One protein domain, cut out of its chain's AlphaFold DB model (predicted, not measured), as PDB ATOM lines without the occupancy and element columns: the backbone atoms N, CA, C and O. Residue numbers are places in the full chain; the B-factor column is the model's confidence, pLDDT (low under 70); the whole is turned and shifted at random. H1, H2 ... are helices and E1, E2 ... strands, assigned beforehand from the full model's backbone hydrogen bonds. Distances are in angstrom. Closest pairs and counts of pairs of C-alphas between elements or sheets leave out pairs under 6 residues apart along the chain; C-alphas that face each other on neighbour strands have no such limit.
ATOM      1  N   PRO A  60     181.028 117.225 127.058       65.69
ATOM      2  CA  PRO A  60     182.107 117.941 126.398       65.69
ATOM      3  C   PRO A  60     183.078 118.469 127.460       65.69
ATOM      4  O   PRO A  60     182.674 119.068 128.459       65.69
ATOM      5  N   THR A  61     184.363 118.213 127.260       70.69
ATOM      6  CA  THR A  61     185.425 118.782 128.090       70.69
ATOM      7  C   THR A  61     185.469 120.299 127.904       70.69
ATOM      8  O   THR A  61     185.053 120.819 126.869       70.69
ATOM      9  N   ALA A  62     186.003 121.036 128.884       72.25
ATOM     10  CA  ALA A  62     186.130 122.494 128.773       72.25
ATOM     11  C   ALA A  62     186.848 122.911 127.474       72.25
ATOM     12  O   ALA A  62     186.395 123.816 126.784       72.25
ATOM     13  N   GLN A  63     187.894 122.178 127.082       72.25
ATOM     14  CA  GLN A  63     188.632 122.410 125.841       72.25
ATOM     15  C   GLN A  63     187.779 122.188 124.579       72.25
ATOM     16  O   GLN A  63     187.902 122.939 123.615       72.25
ATOM     17  N   GLU A  64     186.895 121.188 124.571       72.06
ATOM     18  CA  GLU A  64     185.973 120.944 123.455       72.06
ATOM     19  C   GLU A  64     184.861 121.990 123.384       72.06
ATOM     20  O   GLU A  64     184.463 122.379 122.288       72.06
ATOM     21  N   ILE A  65     184.382 122.483 124.533       76.19
ATOM     22  CA  ILE A  65     183.447 123.614 124.583       76.19
ATOM     23  C   ILE A  65     184.122 124.852 123.999       76.19
ATOM     24  O   ILE A  65     183.530 125.531 123.168       76.19
ATOM     25  N   GLU A  66     185.367 125.131 124.379       77.44
ATOM     26  CA  GLU A  66     186.119 126.248 123.812       77.44
ATOM     27  C   GLU A  66     186.330 126.102 122.303       77.44
ATOM     28  O   GLU A  66     186.055 127.047 121.568       77.44
ATOM     29  N   ALA A  67     186.709 124.913 121.826       79.62
ATOM     30  CA  ALA A  67     186.855 124.644 120.396       79.62
ATOM     31  C   ALA A  67     185.525 124.785 119.633       79.62
ATOM     32  O   ALA A  67     185.502 125.300 118.515       79.62
ATOM     33  N   LEU A  68     184.407 124.363 120.231       77.50
ATOM     34  CA  LEU A  68     183.074 124.539 119.657       77.50
ATOM     35  C   LEU A  68     182.688 126.020 119.601       77.50
ATOM     36  O   LEU A  68     182.182 126.477 118.579       77.50
ATOM     37  N   LEU A  69     182.955 126.783 120.659       77.69
ATOM     38  CA  LEU A  69     182.709 128.224 120.684       77.69
ATOM     39  C   LEU A  69     183.592 128.971 119.674       77.69
ATOM     40  O   LEU A  69     183.114 129.912 119.044       77.69
ATOM     41  N   ASP A  70     184.835 128.531 119.469       80.12
ATOM     42  CA  ASP A  70     185.742 129.069 118.447       80.12
ATOM     43  C   ASP A  70     185.335 128.667 117.022       80.12
ATOM     44  O   ASP A  70     185.629 129.385 116.066       80.12
ATOM     45  N   SER A  71     184.612 127.553 116.865       83.12
ATOM     46  CA  SER A  71     184.074 127.130 115.568       83.12
ATOM     47  C   SER A  71     182.944 128.028 115.058       83.12
ATOM     48  O   SER A  71     182.653 128.003 113.863       83.12
ATOM     49  N   VAL A  72     182.322 128.831 115.936       80.69
ATOM     50  CA  VAL A  72     181.277 129.797 115.575       80.69
ATOM     51  C   VAL A  72     181.918 131.172 115.357       80.69
ATOM     52  O   VAL A  72     182.267 131.855 116.328       80.69
ATOM     53  N   PRO A  73     182.065 131.636 114.101       81.12
ATOM     54  CA  PRO A  73     182.739 132.896 113.822       81.12
ATOM     55  C   PRO A  73     182.015 134.070 114.488       81.12
ATOM     56  O   PRO A  73     180.811 134.245 114.326       81.12
ATOM     57  N   GLY A  74     182.755 134.892 115.234       79.81
ATOM     58  CA  GLY A  74     182.240 136.129 115.829       79.81
ATOM     59  C   GLY A  74     181.452 135.970 117.134       79.81
ATOM     60  O   GLY A  74     181.245 136.975 117.811       79.81
ATOM     61  N   LEU A  75     181.095 134.751 117.559       80.69
ATOM     62  CA  LEU A  75     180.309 134.531 118.783       80.69
ATOM     63  C   LEU A  75     181.030 135.044 120.036       80.69
ATOM     64  O   LEU A  75     180.460 135.805 120.814       80.69
ATOM     65  N   ARG A  76     182.313 134.702 120.210       78.50
ATOM     66  CA  ARG A  76     183.110 135.178 121.357       78.50
ATOM     67  C   ARG A  76     183.268 136.698 121.385       78.50
ATOM     68  O   ARG A  76     183.286 137.287 122.463       78.50
ATOM     69  N   ALA A  77     183.397 137.330 120.221       82.31
ATOM     70  CA  ALA A  77     183.489 138.782 120.128       82.31
ATOM     71  C   ALA A  77     182.148 139.438 120.484       82.31
ATOM     72  O   ALA A  77     182.135 140.371 121.282       82.31
ATOM     73  N   ALA A  78     181.038 138.898 119.973       82.12
ATOM     74  CA  ALA A  78     179.689 139.361 120.282       82.12
ATOM     75  C   ALA A  78     179.371 139.235 121.782       82.12
ATOM     76  O   ALA A  78     178.954 140.208 122.395       82.12
ATOM     77  N   MET A  79     179.675 138.092 122.410       80.75
ATOM     78  CA  MET A  79     179.444 137.894 123.848       80.75
ATOM     79  C   MET A  79     180.265 138.836 124.739       80.75
ATOM     80  O   MET A  79     179.819 139.185 125.825       80.75
ATOM     81  N   ARG A  80     181.467 139.247 124.311       83.25
ATOM     82  CA  ARG A  80     182.289 140.214 125.064       83.25
ATOM     83  C   ARG A  80     181.820 141.657 124.909       83.25
ATOM     84  O   ARG A  80     182.139 142.475 125.763       83.25
ATOM     85  N   GLN A  81     181.170 141.977 123.794       86.69
ATOM     86  CA  GLN A  81     180.709 143.330 123.475       86.69
ATOM     87  C   GLN A  81     179.269 143.576 123.933       86.69
ATOM     88  O   GLN A  81     178.884 144.731 124.095       86.69
ATOM     89  N   ALA A  82     178.493 142.510 124.142       82.94
ATOM     90  CA  ALA A  82     177.120 142.599 124.604       82.94
ATOM     91  C   ALA A  82     177.048 143.190 126.027       82.94
ATOM     92  O   ALA A  82     177.815 142.778 126.907       82.94
ATOM     93  N   PRO A  83     176.138 144.147 126.276       85.12
ATOM     94  CA  PRO A  83     175.899 144.666 127.610       85.12
ATOM     95  C   PRO A  83     175.346 143.562 128.529       85.12
ATOM     96  O   PRO A  83     174.700 142.618 128.063       85.12
ATOM     97  N   PRO A  84     175.577 143.670 129.849       82.25
ATOM     98  CA  PRO A  84     175.150 142.655 130.811       82.25
ATOM     99  C   PRO A  84     173.638 142.403 130.782       82.25
ATOM    100  O   PRO A  84     173.217 141.267 130.992       82.25
ATOM    101  N   ASP A  85     172.838 143.419 130.457       82.44
ATOM    102  CA  ASP A  85     171.383 143.303 130.366       82.44
ATOM    103  C   ASP A  85     170.958 142.415 129.180       82.44
ATOM    104  O   ASP A  85     170.176 141.486 129.367       82.44
ATOM    105  N   GLU A  86     171.552 142.595 127.995       80.06
ATOM    106  CA  GLU A  86     171.291 141.739 126.822       80.06
ATOM    107  C   GLU A  86     171.769 140.299 127.044       80.06
ATOM    108  O   GLU A  86     171.100 139.343 126.651       80.06
ATOM    109  N   LEU A  87     172.913 140.118 127.713       80.56
ATOM    110  CA  LEU A  87     173.386 138.785 128.093       80.56
ATOM    111  C   LEU A  87     172.432 138.120 129.087       80.56
ATOM    112  O   LEU A  87     172.197 136.918 128.991       80.56
ATOM    113  N   SER A  88     171.876 138.885 130.028       77.81
ATOM    114  CA  SER A  88     170.915 138.366 131.000       77.81
ATOM    115  C   SER A  88     169.607 137.935 130.339       77.81
ATOM    116  O   SER A  88     169.095 136.871 130.670       77.81
ATOM    117  N   GLU A  89     169.119 138.692 129.354       78.19
ATOM    118  CA  GLU A  89     167.933 138.343 128.568       78.19
ATOM    119  C   GLU A  89     168.184 137.098 127.706       78.19
ATOM    120  O   GLU A  89     167.375 136.170 127.694       78.19
ATOM    121  N   LEU A  90     169.356 137.016 127.064       78.12
ATOM    122  CA  LEU A  90     169.765 135.836 126.309       78.12
ATOM    123  C   LEU A  90     169.859 134.596 127.205       78.12
ATOM    124  O   LEU A  90     169.365 133.536 126.828       78.12
ATOM    125  N   PHE A  91     170.476 134.706 128.384       76.31
ATOM    126  CA  PHE A  91     170.585 133.587 129.322       76.31
ATOM    127  C   PHE A  91     169.253 133.237 129.985       76.31
ATOM    128  O   PHE A  91     169.040 132.066 130.276       76.31
ATOM    129  N   ALA A  92     168.340 134.194 130.164       77.94
ATOM    130  CA  ALA A  92     166.987 133.930 130.654       77.94
ATOM    131  C   ALA A  92     166.178 133.042 129.696       77.94
ATOM    132  O   ALA A  92     165.258 132.353 130.127       77.94
ATOM    133  N   ALA A  93     166.541 133.007 128.414       78.50
ATOM    134  CA  ALA A  93     165.944 132.088 127.455       78.50
ATOM    135  C   ALA A  93     166.521 130.663 127.490       78.50
ATOM    136  O   ALA A  93     165.973 129.768 126.837       78.50
ATOM    137  N   PHE A  94     167.613 130.437 128.225       77.06
ATOM    138  CA  PHE A  94     168.173 129.110 128.453       77.06
ATOM    139  C   PHE A  94     167.789 128.602 129.845       77.06
ATOM    140  O   PHE A  94     168.250 129.115 130.862       77.06
ATOM    141  N   ASP A  95     167.037 127.507 129.894       74.62
ATOM    142  CA  ASP A  95     166.836 126.752 131.126       74.62
ATOM    143  C   ASP A  95     168.108 125.962 131.445       74.62
ATOM    144  O   ASP A  95     168.376 124.897 130.873       74.62
ATOM    145  N   LEU A  96     168.913 126.511 132.354       75.06
ATOM    146  CA  LEU A  96     170.136 125.896 132.857       75.06
ATOM    147  C   LEU A  96     169.827 125.000 134.060       75.06
ATOM    148  O   LEU A  96     169.433 125.468 135.125       75.06
ATOM    149  N   THR A  97     170.059 123.698 133.913       73.56
ATOM    150  CA  THR A  97     169.967 122.728 135.010       73.56
ATOM    151  C   THR A  97     171.365 122.272 135.410       73.56
ATOM    152  O   THR A  97     172.109 121.731 134.592       73.56
ATOM    153  N   ALA A  98     171.720 122.467 136.680       76.56
ATOM    154  CA  ALA A  98     172.971 121.987 137.254       76.56
ATOM    155  C   ALA A  98     172.698 120.800 138.186       76.56
ATOM    156  O   ALA A  98     172.039 120.948 139.215       76.56
ATOM    157  N   THR A  99     173.231 119.628 137.849       79.06
ATOM    158  CA  THR A  99     173.109 118.414 138.659       79.06
ATOM    159  C   THR A  99     174.486 118.009 139.159       79.06
ATOM    160  O   THR A  99     175.388 117.736 138.369       79.06
ATOM    161  N   TYR A 100     174.661 117.961 140.476       71.19
ATOM    162  CA  TYR A 100     175.901 117.491 141.084       71.19
ATOM    163  C   TYR A 100     175.831 115.983 141.342       71.19
ATOM    164  O   TYR A 100     175.047 115.526 142.176       71.19
ATOM    165  N   ASP A 101     176.657 115.220 140.632       79.81
ATOM    166  CA  ASP A 101     176.856 113.793 140.863       79.81
ATOM    167  C   ASP A 101     177.876 113.613 141.999       79.81
ATOM    168  O   ASP A 101     179.055 113.955 141.866       79.81
ATOM    169  N   LYS A 102     177.404 113.105 143.144       78.00
ATOM    170  CA  LYS A 102     178.227 112.923 144.348       78.00
ATOM    171  C   LYS A 102     179.223 111.775 144.218       78.00
ATOM    172  O   LYS A 102     180.304 111.873 144.797       78.00
ATOM    173  N   ASP A 103     178.885 110.733 143.464       78.50
ATOM    174  CA  ASP A 103     179.717 109.539 143.314       78.50
ATOM    175  C   ASP A 103     180.885 109.826 142.369       78.50
ATOM    176  O   ASP A 103     182.024 109.442 142.634       78.50
ATOM    177  N   GLN A 104     180.621 110.596 141.310       77.25
ATOM    178  CA  GLN A 104     181.641 111.035 140.352       77.25
ATOM    179  C   GLN A 104     182.333 112.344 140.759       77.25
ATOM    180  O   GLN A 104     183.287 112.757 140.103       77.25
ATOM    181  N   ARG A 105     181.857 113.010 141.827       75.75
ATOM    182  CA  ARG A 105     182.255 114.376 142.226       75.75
ATOM    183  C   ARG A 105     182.268 115.339 141.037       75.75
ATOM    184  O   ARG A 105     183.165 116.171 140.899       75.75
ATOM    185  N   ALA A 106     181.277 115.197 140.164       65.56
ATOM    186  CA  ALA A 106     181.208 115.890 138.890       65.56
ATOM    187  C   ALA A 106     179.960 116.771 138.840       65.56
ATOM    188  O   ALA A 106     178.845 116.324 139.111       65.56
ATOM    189  N   LEU A 107     180.145 118.035 138.462       66.62
ATOM    190  CA  LEU A 107     179.042 118.941 138.175       66.62
ATOM    191  C   LEU A 107     178.629 118.759 136.713       66.62
ATOM    192  O   LEU A 107     179.414 119.032 135.806       66.62
ATOM    193  N   ARG A 108     177.400 118.298 136.479       72.06
ATOM    194  CA  ARG A 108     176.804 118.235 135.143       72.06
ATOM    195  C   ARG A 108     175.946 119.470 134.923       72.06
ATOM    196  O   ARG A 108     175.059 119.755 135.721       72.06
ATOM    197  N   LEU A 109     176.210 120.180 133.836       72.12
ATOM    198  CA  LEU A 109     175.437 121.337 133.402       72.12
ATOM    199  C   LEU A 109     174.686 120.955 132.127       72.12
ATOM    200  O   LEU A 109     175.293 120.466 131.175       72.12
ATOM    201  N   ALA A 110     173.375 121.157 132.118       73.19
ATOM    202  CA  ALA A 110     172.521 121.006 130.949       73.19
ATOM    203  C   ALA A 110     171.854 122.349 130.648       73.19
ATOM    204  O   ALA A 110     171.476 123.068 131.570       73.19
ATOM    205  N   ALA A 111     171.715 122.681 129.368       73.94
ATOM    206  CA  ALA A 111     171.059 123.899 128.910       73.94
ATOM    207  C   ALA A 111     169.982 123.530 127.890       73.94
ATOM    208  O   ALA A 111     170.269 122.819 126.924       73.94
ATOM    209  N   THR A 112     168.766 124.026 128.091       74.62
ATOM    210  CA  THR A 112     167.645 123.842 127.160       74.62
ATOM    211  C   THR A 112     167.215 125.213 126.658       74.62
ATOM    212  O   THR A 112     166.988 126.105 127.464       74.62
ATOM    213  N   LEU A 113     167.145 125.416 125.340       74.12
ATOM    214  CA  LEU A 113     166.708 126.693 124.769       74.12
ATOM    215  C   LEU A 113     165.178 126.735 124.707       74.12
ATOM    216  O   LEU A 113     164.567 125.822 124.141       74.12
ATOM    217  N   SER A 114     164.572 127.796 125.237       69.25
ATOM    218  CA  SER A 114     163.135 128.029 125.096       69.25
ATOM    219  C   SER A 114     162.751 128.239 123.620       69.25
ATOM    220  O   SER A 114     163.421 128.989 122.903       69.25
ATOM    221  N   PRO A 115     161.673 127.594 123.137       60.69
ATOM    222  CA  PRO A 115     161.317 127.575 121.717       60.69
ATOM    223  C   PRO A 115     160.916 128.944 121.146       60.69
ATOM    224  O   PRO A 115     160.978 129.113 119.931       60.69
ATOM    225  N   ASP A 116     160.569 129.923 121.986       60.62
ATOM    226  CA  ASP A 116     160.158 131.269 121.555       60.62
ATOM    227  C   ASP A 116     161.290 132.083 120.901       60.62
ATOM    228  O   ASP A 116     161.019 133.015 120.144       60.62
TER     229      ASP A 116
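Overview. This is residues 60 to 116 of the 149 residues of an uncharacterized protein of Gaiella occulta (UniProt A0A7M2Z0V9). The model is an open horseshoe: a long two-stranded hairpin, E1 and E2, makes one arm, the helix H1 makes the other, and the short helices H2 and H3 make the bend between them. The middle is empty, for H1 stays apart from both strands, and the hairpin's tip, residues 101 to 106, sticks out at the far end. The printed part has 57 residues, with three named helices and two named strands in the order H1, H2, H3, E1, E2; the sheet, E1 - E2, is antiparallel, and the class is mixed, helices and strands. The whole is loose, with a radius of gyration of the C-alphas of 13.9 A, and only just elongated, spanning 39 by 26 by 21 A.

Along the chain. Start at the sheet: find C-alpha 94 at (168.173, 129.110, 128.453), where E1 begins; it covers residues 94 to 101 and runs 21.5 A. E2, residues 106 to 113, comes back over 22.9 A and ends at C-alpha 113, (166.708, 126.693, 124.769). Just before E1 you meet H3, residues 84 to 92, 11.9 A long, and before that H2, residues 75 to 81, 10.0 A long. H1, residues 62 to 71, begins at C-alpha 62, (186.130, 122.494, 128.773), and is 14.1 A long.

Arrangement. Look first at E1 and E2, an antiparallel hairpin whose directions stand at 162 degrees. The C-alphas of Leu 96 and Ala 111 face each other at 4.5 A; N 97 and O 110 are within hydrogen-bond range at 2.8 A, and so are N 108 and O 99 at 2.8 A. Walking outward, H3 is joined to E1 by a tight link of 1 residue, and it is apart from E2. H2 and H3 are close but not clearly touching: their closest C-alphas, those of Met 79 and Leu 87, are 7.5 A apart, and they run opposite ways at a steep tilt of 43 degrees. H1 and H2 only just touch, with 3 pairs of C-alphas within 8 A, and touch only at the corner by their link; the closest C-alphas are those of Leu 69 and Arg 76, 7.0 A apart, and their lines are about perpendicular at 89 degrees. H1 is apart from H3, E1 and E2, and H2 is apart from E1 and E2. In H1, H2 and H3 every O i to N i+4 pair is within hydrogen-bond range.

Size, cuts and confidence. The two C-alphas farthest apart are those of Gln 81 and Asp 103, 39.2 A. The printed part has no cut, and the four links between its named elements are tight. Mean pLDDT of the printed part is 76.5; look for values under 70 at residue 60, residues 106 to 107 and residues 114 to 116.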